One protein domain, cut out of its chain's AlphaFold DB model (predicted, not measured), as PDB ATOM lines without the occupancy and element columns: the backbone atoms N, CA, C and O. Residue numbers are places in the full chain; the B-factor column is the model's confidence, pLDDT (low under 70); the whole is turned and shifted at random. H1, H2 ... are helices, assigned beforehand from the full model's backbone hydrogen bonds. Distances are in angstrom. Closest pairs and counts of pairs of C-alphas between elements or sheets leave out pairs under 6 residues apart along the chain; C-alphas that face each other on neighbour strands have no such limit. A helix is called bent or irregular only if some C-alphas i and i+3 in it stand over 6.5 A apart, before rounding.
ATOM      1  N   PRO A   4     174.020   9.534 100.502       81.62
ATOM      2  CA  PRO A   4     175.105   8.550 100.539       81.62
ATOM      3  C   PRO A   4     174.675   7.174 101.058       81.62
ATOM      4  O   PRO A   4     175.209   6.170 100.600       81.62
ATOM      5  N   ARG A   5     173.694   7.098 101.970       77.69
ATOM      6  CA  ARG A   5     173.180   5.802 102.443       77.69
ATOM      7  C   ARG A   5     172.427   5.079 101.339       77.69
ATOM      8  O   ARG A   5     172.718   3.926 101.080       77.69
ATOM      9  N   VAL A   6     171.565   5.795 100.615       80.50
ATOM     10  CA  VAL A   6     170.822   5.216  99.486       80.50
ATOM     11  C   VAL A   6     171.772   4.695  98.403       80.50
ATOM     12  O   VAL A   6     171.531   3.633  97.843       80.50
ATOM     13  N   ALA A   7     172.872   5.403  98.127       83.81
ATOM     14  CA  ALA A   7     173.873   4.951  97.162       83.81
ATOM     15  C   ALA A   7     174.575   3.654  97.604       83.81
ATOM     16  O   ALA A   7     174.751   2.745  96.796       83.81
ATOM     17  N   VAL A   8     174.943   3.557  98.885       85.06
ATOM     18  CA  VAL A   8     175.550   2.347  99.459       85.06
ATOM     19  C   VAL A   8     174.557   1.185  99.463       85.06
ATOM     20  O   VAL A   8     174.924   0.088  99.054       85.06
ATOM     21  N   ASP A   9     173.298   1.431  99.834       83.31
ATOM     22  CA  ASP A   9     172.234   0.421  99.846       83.31
ATOM     23  C   ASP A   9     171.961  -0.120  98.432       83.31
ATOM     24  O   ASP A   9     171.863  -1.330  98.234       83.31
ATOM     25  N   MET A  10     171.908   0.756  97.421       83.56
ATOM     26  CA  MET A  10     171.751   0.356  96.017       83.56
ATOM     27  C   MET A  10     172.952  -0.443  95.504       83.56
ATOM     28  O   MET A  10     172.778  -1.427  94.786       83.56
ATOM     29  N   LEU A  11     174.172  -0.051  95.881       86.50
ATOM     30  CA  LEU A  11     175.384  -0.777  95.506       86.50
ATOM     31  C   LEU A  11     175.411  -2.172  96.139       86.50
ATOM     32  O   LEU A  11     175.671  -3.152  95.442       86.50
ATOM     33  N   LEU A  12     175.089  -2.274  97.431       84.94
ATOM     34  CA  LEU A  12     174.947  -3.545  98.145       84.94
ATOM     35  C   LEU A  12     173.877  -4.433  97.513       84.94
ATOM     36  O   LEU A  12     174.101  -5.631  97.365       84.94
ATOM     37  N   LEU A  13     172.748  -3.856  97.098       83.44
ATOM     38  CA  LEU A  13     171.676  -4.593  96.437       83.44
ATOM     39  C   LEU A  13     172.145  -5.191  95.105       83.44
ATOM     40  O   LEU A  13     171.926  -6.373  94.863       83.44
ATOM     41  N   VAL A  14     172.835  -4.415  94.264       83.50
ATOM     42  CA  VAL A  14     173.328  -4.899  92.961       83.50
ATOM     43  C   VAL A  14     174.429  -5.949  93.127       83.50
ATOM     44  O   VAL A  14     174.394  -6.992  92.474       83.50
ATOM     45  N   VAL A  15     175.406  -5.695  94.002       85.00
ATOM     46  CA  VAL A  15     176.516  -6.630  94.241       85.00
ATOM     47  C   VAL A  15     176.011  -7.912  94.902       85.00
ATOM     48  O   VAL A  15     176.376  -9.000  94.463       85.00
ATOM     49  N   GLY A  16     175.129  -7.798  95.898       82.94
ATOM     50  CA  GLY A  16     174.509  -8.933  96.579       82.94
ATOM     51  C   GLY A  16     173.646  -9.775  95.641       82.94
ATOM     52  O   GLY A  16     173.782 -10.994  95.636       82.94
ATOM     53  N   ALA A  17     172.831  -9.144  94.786       80.50
ATOM     54  CA  ALA A  17     172.041  -9.851  93.778       80.50
ATOM     55  C   ALA A  17     172.937 -10.615  92.796       80.50
ATOM     56  O   ALA A  17     172.716 -11.798  92.558       80.50
ATOM     57  N   ARG A  18     173.995  -9.976  92.275       82.44
ATOM     58  CA  ARG A  18     174.970 -10.637  91.396       82.44
ATOM     59  C   ARG A  18     175.624 -11.838  92.070       82.44
ATOM     60  O   ARG A  18     175.802 -12.867  91.424       82.44
ATOM     61  N   TRP A  19     175.990 -11.693  93.337       80.50
ATOM     62  CA  TRP A  19     176.666 -12.740  94.086       80.50
ATOM     63  C   TRP A  19     175.739 -13.928  94.374       80.50
ATOM     64  O   TRP A  19     176.112 -15.058  94.086       80.50
ATOM     65  N   LEU A  20     174.493 -13.672  94.791       79.38
ATOM     66  CA  LEU A  20     173.471 -14.706  95.002       79.38
ATOM     67  C   LEU A  20     173.116 -15.466  93.716       79.38
ATOM     68  O   LEU A  20     172.917 -16.673  93.751       79.38
ATOM     69  N   THR A  21     173.070 -14.785  92.567       76.94
ATOM     70  CA  THR A  21     172.788 -15.443  91.276       76.94
ATOM     71  C   THR A  21     173.946 -16.280  90.730       76.94
ATOM     72  O   THR A  21     173.753 -17.004  89.758       76.94
ATOM     73  N   ALA A  22     175.153 -16.149  91.289       77.88
ATOM     74  CA  ALA A  22     176.319 -16.907  90.835       77.88
ATOM     75  C   ALA A  22     176.387 -18.315  91.454       77.88
ATOM     76  O   ALA A  22     177.006 -19.200  90.870       77.88
ATOM     77  N   THR A  23     175.753 -18.520  92.609       80.69
ATOM     78  CA  THR A  23     175.654 -19.816  93.294       80.69
ATOM     79  C   THR A  23     174.555 -20.682  92.679       80.69
ATOM     80  O   THR A  23     173.395 -20.275  92.645       80.69
ATOM     81  N   THR A  24     174.916 -21.878  92.209       78.50
ATOM     82  CA  THR A  24     173.980 -22.864  91.636       78.50
ATOM     83  C   THR A  24     173.300 -23.717  92.703       78.50
ATOM     84  O   THR A  24     172.174 -24.168  92.500       78.50
ATOM     85  N   ASP A  25     173.960 -23.900  93.848       82.62
ATOM     86  CA  ASP A  25     173.503 -24.786  94.910       82.62
ATOM     87  C   ASP A  25     172.710 -24.025  95.975       82.62
ATOM     88  O   ASP A  25     173.074 -22.930  96.418       82.62
ATOM     89  N   PHE A  26     171.604 -24.628  96.421       81.00
ATOM     90  CA  PHE A  26     170.711 -24.012  97.404       81.00
ATOM     91  C   PHE A  26     171.399 -23.786  98.757       81.00
ATOM     92  O   PHE A  26     171.203 -22.744  99.381       81.00
ATOM     93  N   GLU A  27     172.227 -24.734  99.201       87.06
ATOM     94  CA  GLU A  27     172.969 -24.630 100.463       87.06
ATOM     95  C   GLU A  27     173.927 -23.431 100.451       87.06
ATOM     96  O   GLU A  27     173.895 -22.591 101.355       87.06
ATOM     97  N   GLU A  28     174.709 -23.291  99.380       83.06
ATOM     98  CA  GLU A  28     175.636 -22.173  99.204       83.06
ATOM     99  C   GLU A  28     174.902 -20.831  99.099       83.06
ATOM    100  O   GLU A  28     175.358 -19.826  99.653       83.06
ATOM    101  N   CYS A  29     173.726 -20.817  98.463       84.19
ATOM    102  CA  CYS A  29     172.837 -19.657  98.416       84.19
ATOM    103  C   CYS A  29     172.412 -19.198  99.821       84.19
ATOM    104  O   CYS A  29     172.469 -18.004 100.130       84.19
ATOM    105  N   VAL A  30     172.004 -20.125 100.696       87.38
ATOM    106  CA  VAL A  30     171.559 -19.804 102.065       87.38
ATOM    107  C   VAL A  30     172.714 -19.256 102.905       87.38
ATOM    108  O   VAL A  30     172.555 -18.239 103.588       87.38
ATOM    109  N   VAL A  31     173.893 -19.878 102.826       88.25
ATOM    110  CA  VAL A  31     175.093 -19.401 103.532       88.25
ATOM    111  C   VAL A  31     175.482 -18.007 103.036       88.25
ATOM    112  O   VAL A  31     175.697 -17.095 103.841       88.25
ATOM    113  N   SER A  32     175.469 -17.798 101.721       86.06
ATOM    114  CA  SER A  32     175.753 -16.509 101.089       86.06
ATOM    115  C   SER A  32     174.771 -15.424 101.542       86.06
ATOM    116  O   SER A  32     175.191 -14.351 101.985       86.06
ATOM    117  N   ALA A  33     173.468 -15.711 101.559       86.75
ATOM    118  CA  ALA A  33     172.451 -14.788 102.062       86.75
ATOM    119  C   ALA A  33     172.667 -14.425 103.543       86.75
ATOM    120  O   ALA A  33     172.548 -13.257 103.926       86.75
ATOM    121  N   SER A  34     173.038 -15.402 104.378       88.81
ATOM    122  CA  SER A  34     173.306 -15.171 105.802       88.81
ATOM    123  C   SER A  34     174.512 -14.248 106.029       88.81
ATOM    124  O   SER A  34     174.461 -13.359 106.885       88.81
ATOM    125  N   SER A  35     175.560 -14.384 105.208       88.88
ATOM    126  CA  SER A  35     176.752 -13.533 105.267       88.88
ATOM    127  C   SER A  35     176.447 -12.085 104.870       88.88
ATOM    128  O   SER A  35     176.909 -11.150 105.523       88.88
ATOM    129  N   LEU A  36     175.590 -11.880 103.864       86.81
ATOM    130  CA  LEU A  36     175.149 -10.547 103.460       86.81
ATOM    131  C   LEU A  36     174.339  -9.882 104.580       86.81
ATOM    132  O   LEU A  36     174.561  -8.714 104.897       86.81
ATOM    133  N   ASN A  37     173.448 -10.633 105.235       88.06
ATOM    134  CA  ASN A  37     172.707 -10.136 106.392       88.06
ATOM    135  C   ASN A  37     173.641  -9.752 107.552       88.06
ATOM    136  O   ASN A  37     173.429  -8.728 108.201       88.06
ATOM    137  N   PHE A  38     174.715 -10.513 107.777       88.25
ATOM    138  CA  PHE A  38     175.747 -10.142 108.745       88.25
ATOM    139  C   PHE A  38     176.440  -8.821 108.374       88.25
ATOM    140  O   PHE A  38     176.561  -7.934 109.221       88.25
ATOM    141  N   VAL A  39     176.821  -8.633 107.104       88.50
ATOM    142  CA  VAL A  39     177.419  -7.374 106.621       88.50
ATOM    143  C   VAL A  39     176.473  -6.187 106.826       88.50
ATOM    144  O   VAL A  39     176.913  -5.122 107.255       88.50
ATOM    145  N   LEU A  40     175.170  -6.369 106.600       86.00
ATOM    146  CA  LEU A  40     174.159  -5.334 106.848       86.00
ATOM    147  C   LEU A  40     174.013  -4.984 108.339       86.00
ATOM    148  O   LEU A  40     173.654  -3.854 108.669       86.00
ATOM    149  N   GLN A  41     174.308  -5.921 109.245       87.62
ATOM    150  CA  GLN A  41     174.242  -5.719 110.696       87.62
ATOM    151  C   GLN A  41     175.542  -5.179 111.312       87.62
ATOM    152  O   GLN A  41     175.509  -4.670 112.436       87.62
ATOM    153  N   LEU A  42     176.665  -5.199 110.581       85.94
ATOM    154  CA  LEU A  42     177.946  -4.642 111.038       85.94
ATOM    155  C   LEU A  42     177.858  -3.224 111.625       85.94
ATOM    156  O   LEU A  42     178.446  -3.021 112.682       85.94
ATOM    157  N   PRO A  43     177.138  -2.240 111.044       83.19
ATOM    158  CA  PRO A  43     177.079  -0.899 111.626       83.19
ATOM    159  C   PRO A  43     176.479  -0.898 113.037       83.19
ATOM    160  O   PRO A  43     176.918  -0.140 113.901       83.19
ATOM    161  N   THR A  44     175.498  -1.767 113.286       83.69
ATOM    162  CA  THR A  44     174.854  -1.913 114.596       83.69
ATOM    163  C   THR A  44     175.794  -2.581 115.594       83.69
ATOM    164  O   THR A  44     175.921  -2.113 116.722       83.69
ATOM    165  N   ILE A  45     176.498  -3.635 115.174       86.25
ATOM    166  CA  ILE A  45     177.463  -4.358 116.017       86.25
ATOM    167  C   ILE A  45     178.654  -3.458 116.364       86.25
ATOM    168  O   ILE A  45     179.074  -3.381 117.517       86.25
ATOM    169  N   MET A  46     179.159  -2.712 115.382       84.00
ATOM    170  CA  MET A  46     180.247  -1.754 115.568       84.00
ATOM    171  C   MET A  46     179.857  -0.646 116.545       84.00
ATOM    172  O   MET A  46     180.691  -0.224 117.337       84.00
ATOM    173  N   CYS A  47     178.591  -0.217 116.552       80.38
ATOM    174  CA  CYS A  47     178.103   0.756 117.526       80.38
ATOM    175  C   CYS A  47     178.302   0.263 118.971       80.38
ATOM    176  O   CYS A  47     178.746   1.030 119.818       80.38
ATOM    177  N   VAL A  48     178.066  -1.027 119.236       84.56
ATOM    178  CA  VAL A  48     178.243  -1.632 120.569       84.56
ATOM    179  C   VAL A  48     179.721  -1.754 120.963       84.56
ATOM    180  O   VAL A  48     180.046  -1.645 122.142       84.56
ATOM    181  N   LEU A  49     180.624  -1.954 119.997       86.00
ATOM    182  CA  LEU A  49     182.069  -2.050 120.254       86.00
ATOM    183  C   LEU A  49     182.742  -0.692 120.507       86.00
ATOM    184  O   LEU A  49     183.817  -0.636 121.105       86.00
ATOM    185  N   VAL A  50     182.158   0.398 120.008       86.44
ATOM    186  CA  VAL A  50     182.753   1.733 120.094       86.44
ATOM    187  C   VAL A  50     182.617   2.290 121.520       86.44
ATOM    188  O   VAL A  50     181.512   2.296 122.060       86.44
ATOM    189  N   PRO A  51     183.698   2.823 122.130       87.38
ATOM    190  CA  PRO A  51     183.653   3.377 123.482       87.38
ATOM    191  C   PRO A  51     182.703   4.578 123.598       87.38
ATOM    192  O   PRO A  51     182.672   5.448 122.722       87.38
ATOM    193  N   ASP A  52     182.010   4.682 124.737       82.31
ATOM    194  CA  ASP A  52     180.987   5.702 125.035       82.31
ATOM    195  C   ASP A  52     181.421   7.141 124.734       82.31
ATOM    196  O   ASP A  52     180.614   7.985 124.338       82.31
ATOM    197  N   ARG A  53     182.711   7.447 124.913       84.12
ATOM    198  CA  ARG A  53     183.263   8.773 124.613       84.12
ATOM    199  C   ARG A  53     183.115   9.118 123.131       84.12
ATOM    200  O   ARG A  53     182.637  10.201 122.807       84.12
ATOM    201  N   LEU A  54     183.467   8.185 122.249       80.81
ATOM    202  CA  LEU A  54     183.368   8.381 120.806       80.81
ATOM    203  C   LEU A  54     181.901   8.387 120.357       80.81
ATOM    204  O   LEU A  54     181.548   9.162 119.472       80.81
ATOM    205  N   GLN A  55     181.027   7.610 121.012       80.12
ATOM    206  CA  GLN A  55     179.579   7.660 120.773       80.12
ATOM    207  C   GLN A  55     178.971   9.026 121.126       80.12
ATOM    208  O   GLN A  55     178.106   9.525 120.412       80.12
ATOM    209  N   ARG A  56     179.403   9.669 122.219       80.56
ATOM    210  CA  ARG A  56     178.912  11.007 122.601       80.56
ATOM    211  C   ARG A  56     179.365  12.088 121.627       80.56
ATOM    212  O   ARG A  56     178.559  12.937 121.261       80.56
ATOM    213  N   GLU A  57     180.615  12.026 121.180       79.50
ATOM    214  CA  GLU A  57     181.147  12.968 120.188       79.50
ATOM    215  C   GLU A  57     180.481  12.782 118.812       79.50
ATOM    216  O   GLU A  57     180.178  13.759 118.130       79.50
ATOM    217  N   THR A  58     180.144  11.544 118.431       75.56
ATOM    218  CA  THR A  58     179.417  11.253 117.180       75.56
ATOM    219  C   THR A  58     177.905  11.461 117.264       75.56
ATOM    220  O   THR A  58     177.291  11.759 116.241       75.56
ATOM    221  N   ASN A  59     177.287  11.408 118.448       71.88
ATOM    222  CA  ASN A  59     175.869  11.747 118.628       71.88
ATOM    223  C   ASN A  59     175.560  13.201 118.233       71.88
ATOM    224  O   ASN A  59     174.470  13.474 117.739       71.88
ATOM    225  N   GLY A  60     176.520  14.123 118.380       67.12
ATOM    226  CA  GLY A  60     176.389  15.502 117.889       67.12
ATOM    227  C   GLY A  60     176.459  15.635 116.361       67.12
ATOM    228  O   GLY A  60     176.028  16.644 115.811       67.12
ATOM    229  N   LEU A  61     176.978  14.613 115.672       67.94
ATOM    230  CA  LEU A  61     177.113  14.537 114.212       67.94
ATOM    231  C   LEU A  61     176.022  13.668 113.567       67.94
ATOM    232  O   LEU A  61     175.888  13.639 112.342       67.94
ATOM    233  N   MET A  62     175.237  12.943 114.371       64.56
ATOM    234  CA  MET A  62     174.106  12.178 113.870       64.56
ATOM    235  C   MET A  62     173.022  13.138 113.383       64.56
ATOM    236  O   MET A  62     172.365  13.825 114.161       64.56
ATOM    237  N   LEU A  63     172.781  13.127 112.071       61.72
ATOM    238  CA  LEU A  63     171.541  13.631 111.493       61.72
ATOM    239  C   LEU A  63     170.391  12.809 112.082       61.72
ATOM    240  O   LEU A  63     170.126  11.695 111.621       61.72
ATOM    241  N   LEU A  64     169.742  13.333 113.128       62.91
ATOM    242  CA  LEU A  64     168.582  12.688 113.727       62.91
ATOM    243  C   LEU A  64     167.521  12.500 112.633       62.91
ATOM    244  O   LEU A  64     167.078  13.484 112.033       62.91
ATOM    245  N   PRO A  85     156.105  -6.110  96.572       88.19
ATOM    246  CA  PRO A  85     155.945  -6.414  95.153       88.19
ATOM    247  C   PRO A  85     156.934  -5.627  94.291       88.19
ATOM    248  O   PRO A  85     157.420  -6.161  93.299       88.19
ATOM    249  N   PHE A  86     157.300  -4.402  94.681       89.31
ATOM    250  CA  PHE A  86     158.354  -3.654  94.000       89.31
ATOM    251  C   PHE A  86     159.701  -4.394  94.034       89.31
ATOM    252  O   PHE A  86     160.346  -4.527  92.996       89.31
ATOM    253  N   CYS A  87     160.097  -4.947  95.184       84.44
ATOM    254  CA  CYS A  87     161.294  -5.779  95.296       84.44
ATOM    255  C   CYS A  87     161.208  -7.035  94.421       84.44
ATOM    256  O   CYS A  87     162.175  -7.347  93.733       84.44
ATOM    257  N   LEU A  88     160.063  -7.728  94.394       83.81
ATOM    258  CA  LEU A  88     159.875  -8.908  93.538       83.81
ATOM    259  C   LEU A  88     160.011  -8.567  92.050       83.81
ATOM    260  O   LEU A  88     160.699  -9.273  91.317       83.81
ATOM    261  N   VAL A  89     159.401  -7.463  91.613       89.31
ATOM    262  CA  VAL A  89     159.512  -6.976  90.232       89.31
ATOM    263  C   VAL A  89     160.953  -6.603  89.902       89.31
ATOM    264  O   VAL A  89     161.431  -6.943  88.825       89.31
ATOM    265  N   LEU A  90     161.663  -5.947  90.820       85.44
ATOM    266  CA  LEU A  90     163.058  -5.559  90.626       85.44
ATOM    267  C   LEU A  90     163.973  -6.786  90.506       85.44
ATOM    268  O   LEU A  90     164.816  -6.825  89.615       85.44
ATOM    269  N   VAL A  91     163.776  -7.806  91.348       82.31
ATOM    270  CA  VAL A  91     164.518  -9.075  91.271       82.31
ATOM    271  C   VAL A  91     164.221  -9.800  89.960       82.31
ATOM    272  O   VAL A  91     165.156 -10.192  89.266       82.31
ATOM    273  N   ALA A  92     162.948  -9.923  89.575       83.44
ATOM    274  CA  ALA A  92     162.573 -10.526  88.298       83.44
ATOM    275  C   ALA A  92     163.208  -9.766  87.125       83.44
ATOM    276  O   ALA A  92     163.840 -10.362  86.258       83.44
ATOM    277  N   PHE A  93     163.118  -8.435  87.131       86.12
ATOM    278  CA  PHE A  93     163.729  -7.592  86.110       86.12
ATOM    279  C   PHE A  93     165.249  -7.788  86.036       86.12
ATOM    280  O   PHE A  93     165.802  -7.902  84.944       86.12
ATOM    281  N   TYR A  94     165.927  -7.879  87.182       81.00
ATOM    282  CA  TYR A  94     167.365  -8.131  87.239       81.00
ATOM    283  C   TYR A  94     167.737  -9.493  86.634       81.00
ATOM    284  O   TYR A  94     168.642  -9.553  85.803       81.00
ATOM    285  N   VAL A  95     167.014 -10.558  86.992       77.81
ATOM    286  CA  VAL A  95     167.237 -11.917  86.469       77.81
ATOM    287  C   VAL A  95     167.011 -11.978  84.956       77.81
ATOM    288  O   VAL A  95     167.837 -12.524  84.236       77.81
ATOM    289  N   PHE A  96     165.937 -11.367  84.446       77.12
ATOM    290  CA  PHE A  96     165.594 -11.456  83.023       77.12
ATOM    291  C   PHE A  96     166.410 -10.530  82.115       77.12
ATOM    292  O   PHE A  96     166.742 -10.916  80.998       77.12
ATOM    293  N   PHE A  97     166.716  -9.306  82.553       77.56
ATOM    294  CA  PHE A  97     167.343  -8.298  81.687       77.56
ATOM    295  C   PHE A  97     168.816  -8.042  82.003       77.56
ATOM    296  O   PHE A  97     169.575  -7.662  81.112       77.56
ATOM    297  N   TRP A  98     169.234  -8.202  83.263       72.88
ATOM    298  CA  TRP A  98     170.554  -7.759  83.723       72.88
ATOM    299  C   TRP A  98     171.530  -8.904  84.018       72.88
ATOM    300  O   TRP A  98     172.742  -8.669  84.115       72.88
ATOM    301  N   GLN A  99     171.047 -10.145  84.118       69.69
ATOM    302  CA  GLN A  99     171.874 -11.320  84.377       69.69
ATOM    303  C   GLN A  99     172.715 -11.688  83.143       69.69
ATOM    304  O   GLN A  99     172.365 -12.530  82.329       69.69
ATOM    305  N   ARG A 100     173.890 -11.061  83.014       62.88
ATOM    306  CA  ARG A 100     174.853 -11.343  81.931       62.88
ATOM    307  C   ARG A 100     175.610 -12.668  82.072       62.88
ATOM    308  O   ARG A 100     176.354 -13.024  81.167       62.88
ATOM    309  N   VAL A 101     175.502 -13.343  83.216       63.38
ATOM    310  CA  VAL A 101     176.312 -14.535  83.532       63.38
ATOM    311  C   VAL A 101     175.658 -15.819  83.008       63.38
ATOM    312  O   VAL A 101     176.366 -16.778  82.735       63.38
ATOM    313  N   LEU A 102     174.340 -15.823  82.788       59.25
ATOM    314  CA  LEU A 102     173.587 -16.992  82.331       59.25
ATOM    315  C   LEU A 102     172.554 -16.567  81.269       59.25
ATOM    316  O   LEU A 102     171.354 -16.506  81.515       59.25
ATOM    317  N   ILE A 103     173.054 -16.222  80.080       56.97
ATOM    318  CA  ILE A 103     172.241 -15.715  78.958       56.97
ATOM    319  C   ILE A 103     171.197 -16.737  78.464       56.97
ATOM    320  O   ILE A 103     170.169 -16.336  77.930       56.97
ATOM    321  N   ASP A 104     171.432 -18.030  78.724       55.84
ATOM    322  CA  ASP A 104     170.579 -19.158  78.326       55.84
ATOM    323  C   ASP A 104     169.966 -19.915  79.520       55.84
ATOM    324  O   ASP A 104     169.566 -21.070  79.377       55.84
ATOM    325  N   TYR A 105     169.858 -19.302  80.709       58.03
ATOM    326  CA  TYR A 105     169.122 -19.914  81.830       58.03
ATOM    327  C   TYR A 105     167.617 -19.826  81.598       58.03
ATOM    328  O   TYR A 105     166.883 -19.062  82.229       58.03
ATOM    329  N   LYS A 106     167.154 -20.634  80.650       56.97
ATOM    330  CA  LYS A 106     165.783 -21.096  80.623       56.97
ATOM    331  C   LYS A 106     165.620 -21.923  81.892       56.97
ATOM    332  O   LYS A 106     166.363 -22.865  82.131       56.97
ATOM    333  N   TRP A 107     164.655 -21.549  82.715       58.47
ATOM    334  CA  TRP A 107     164.291 -22.189  83.990       58.47
ATOM    335  C   TRP A 107     163.953 -23.681  83.820       58.47
ATOM    336  O   TRP A 107     163.792 -24.403  84.799       58.47
ATOM    337  N   ASP A 108     163.864 -24.118  82.566       58.06
ATOM    338  CA  ASP A 108     163.778 -25.484  82.119       58.06
ATOM    339  C   ASP A 108     165.152 -25.999  81.653       58.06
ATOM    340  O   ASP A 108     165.520 -25.925  80.478       58.06
ATOM    341  N   THR A 109     165.932 -26.540  82.589       64.88
ATOM    342  CA  THR A 109     167.137 -27.309  82.254       64.88
ATOM    343  C   THR A 109     166.795 -28.648  81.599       64.88
ATOM    344  O   THR A 109     167.717 -29.350  81.192       64.88
ATOM    345  N   ALA A 110     165.515 -29.029  81.462       63.75
ATOM    346  CA  ALA A 110     165.139 -30.300  80.852       63.75
ATOM    347  C   ALA A 110     165.537 -30.383  79.372       63.75
ATOM    348  O   ALA A 110     165.912 -31.464  78.930       63.75
ATOM    349  N   GLU A 111     165.553 -29.275  78.616       67.62
ATOM    350  CA  GLU A 111     166.044 -29.294  77.224       67.62
ATOM    351  C   GLU A 111     167.534 -29.666  77.141       67.62
ATOM    352  O   GLU A 111     167.944 -30.394  76.240       67.62
ATOM    353  N   VAL A 112     168.353 -29.186  78.083       71.62
ATOM    354  CA  VAL A 112     169.812 -29.399  78.080       71.62
ATOM    355  C   VAL A 112     170.188 -30.710  78.779       71.62
ATOM    356  O   VAL A 112     171.106 -31.405  78.351       71.62
ATOM    357  N   CYS A 113     169.467 -31.071  79.843       70.88
ATOM    358  CA  CYS A 113     169.686 -32.295  80.612       70.88
ATOM    359  C   CYS A 113     168.973 -33.519  80.028       70.88
ATOM    360  O   CYS A 113     169.361 -34.630  80.371       70.88
ATOM    361  N   GLY A 114     167.982 -33.343  79.149       79.00
ATOM    362  CA  GLY A 114     167.264 -34.420  78.458       79.00
ATOM    363  C   GLY A 114     168.184 -35.504  77.886       79.00
ATOM    364  O   GLY A 114     168.073 -36.648  78.318       79.00
ATOM    365  N   PRO A 115     169.172 -35.171  77.030       77.62
ATOM    366  CA  PRO A 115     170.084 -36.175  76.476       77.62
ATOM    367  C   PRO A 115     170.940 -36.880  77.540       77.62
ATOM    368  O   PRO A 115     171.238 -38.061  77.402       77.62
ATOM    369  N   TYR A 116     171.301 -36.184  78.621       76.62
ATOM    370  CA  TYR A 116     172.089 -36.752  79.719       76.62
ATOM    371  C   TYR A 116     171.256 -37.731  80.561       76.62
ATOM    372  O   TYR A 116     171.727 -38.801  80.940       76.62
ATOM    373  N   ILE A 117     169.999 -37.381  80.843       80.56
ATOM    374  CA  ILE A 117     169.050 -38.221  81.584       80.56
ATOM    375  C   ILE A 117     168.665 -39.443  80.749       80.56
ATOM    376  O   ILE A 117     168.604 -40.543  81.296       80.56
ATOM    377  N   ASP A 118     168.477 -39.273  79.439       80.12
ATOM    378  CA  ASP A 118     168.226 -40.373  78.509       80.12
ATOM    379  C   ASP A 118     169.426 -41.333  78.464       80.12
ATOM    380  O   ASP A 118     169.246 -42.547  78.549       80.12
ATOM    381  N   GLU A 119     170.664 -40.831  78.435       77.62
ATOM    382  CA  GLU A 119     171.875 -41.664  78.480       77.62
ATOM    383  C   GLU A 119     171.992 -42.469  79.791       77.62
ATOM    384  O   GLU A 119     172.336 -43.657  79.766       77.62
ATOM    385  N   PHE A 120     171.623 -41.877  80.933       73.56
ATOM    386  CA  PHE A 120     171.551 -42.578  82.221       73.56
ATOM    387  C   PHE A 120     170.385 -43.579  82.304       73.56
ATOM    388  O   PHE A 120     170.551 -44.669  82.856       73.56
ATOM    389  N   ALA A 121     169.218 -43.247  81.748       71.62
ATOM    390  CA  ALA A 121     168.027 -44.096  81.770       71.62
ATOM    391  C   ALA A 121     168.147 -45.307  80.832       71.62
ATOM    392  O   ALA A 121     167.620 -46.378  81.138       71.62
ATOM    393  N   THR A 122     168.876 -45.168  79.720       71.06
ATOM    394  CA  THR A 122     169.079 -46.253  78.742       71.06
ATOM    395  C   THR A 122     170.163 -47.253  79.175       71.06
ATOM    396  O   THR A 122     170.367 -48.265  78.509       71.06
TER     397      THR A 122
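What this domain is: This is residues 4 to 64 and 85 to 122 of the 133 residues of the protein "Hypothetical protein" of Noctiluca scintillans (UniProt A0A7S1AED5). The model is a long, loosely built helical hairpin of H1 and H2, joined near the turn and spread into a narrow V, with small parts at both ends of its length. H3 turns off at the far end of H2, H4 is near H1 close to the turn, and H5 sticks out beyond the turn with residues 107 to 122. The printed part has 99 residues, with five named helices in the order H1, H2, H3, H4, H5 and no named strand, an all-helix class. It is extended, with a radius of gyration of the C-alphas of 21.0 A, and its outline is a rod spanning 73 by 25 by 22 A.

Where its parts are: H1 is residues 4 to 20, 24.0 A long, and begins at C-alpha 4 at (175.105, 8.550, 100.539). H2 is residues 26 to 49, the longest helix by residues, 33.7 A from C-alpha 26 at (170.711, -24.012, 97.404) to C-alpha 49. H2 has a kink of 49 degrees near residue 43 and is irregular, with C-alphas 40 and 43 7.1 A apart. H3 is residues 52 to 59, 10.2 A long. After the cut, H4 is residues 85 to 98, 18.6 A long. H5 is residues 110 to 121, 14.1 A long, and ends at C-alpha 121 at (168.027, -44.096, 81.770); it is only just irregular, with C-alphas 112 and 115 7.0 A apart.

How they stand to each other: H1 and H2 form a helical hairpin over a tight link of 5 residues. They touch, running opposite ways at a shallow tilt of 25 degrees, with residues 16 to 20 of H1 and 29 to 36 of H2 alone. Their closest C-alphas are those of Leu 20 and Cys 29, 6.0 A apart. H3 follows H2 over a tight link of 2 residues and is about perpendicular to it, at 83 degrees. They are close but not clearly touching, the closest C-alphas, of Cys 47 and Gln 55, being 7.8 A apart. H4 is close to H1 but not clearly touching, with the C-alphas of Ala 17 and Val 91, the closest, 8.0 A apart; the tilt is steep, 60 degrees. H5 touches no helix, and H4 and H5 are apart. In H1, H3 and H4 every O i to N i+4 pair is within hydrogen-bond range; in H2 18 of 20 are, and in H5 6 of 8.

The domain as a whole: The C-alphas of Gly 60 and Thr 122, the two farthest apart, are 73.5 A from each other. Residues 65 to 84 are cut out, and C-alphas 64 and 85 are 29.5 A apart across the cut. The link from H4 to H5, 11 residues, is long. The mean pLDDT of the printed part is 78.6, and residues 60 to 64 and 99 to 111 are under 70.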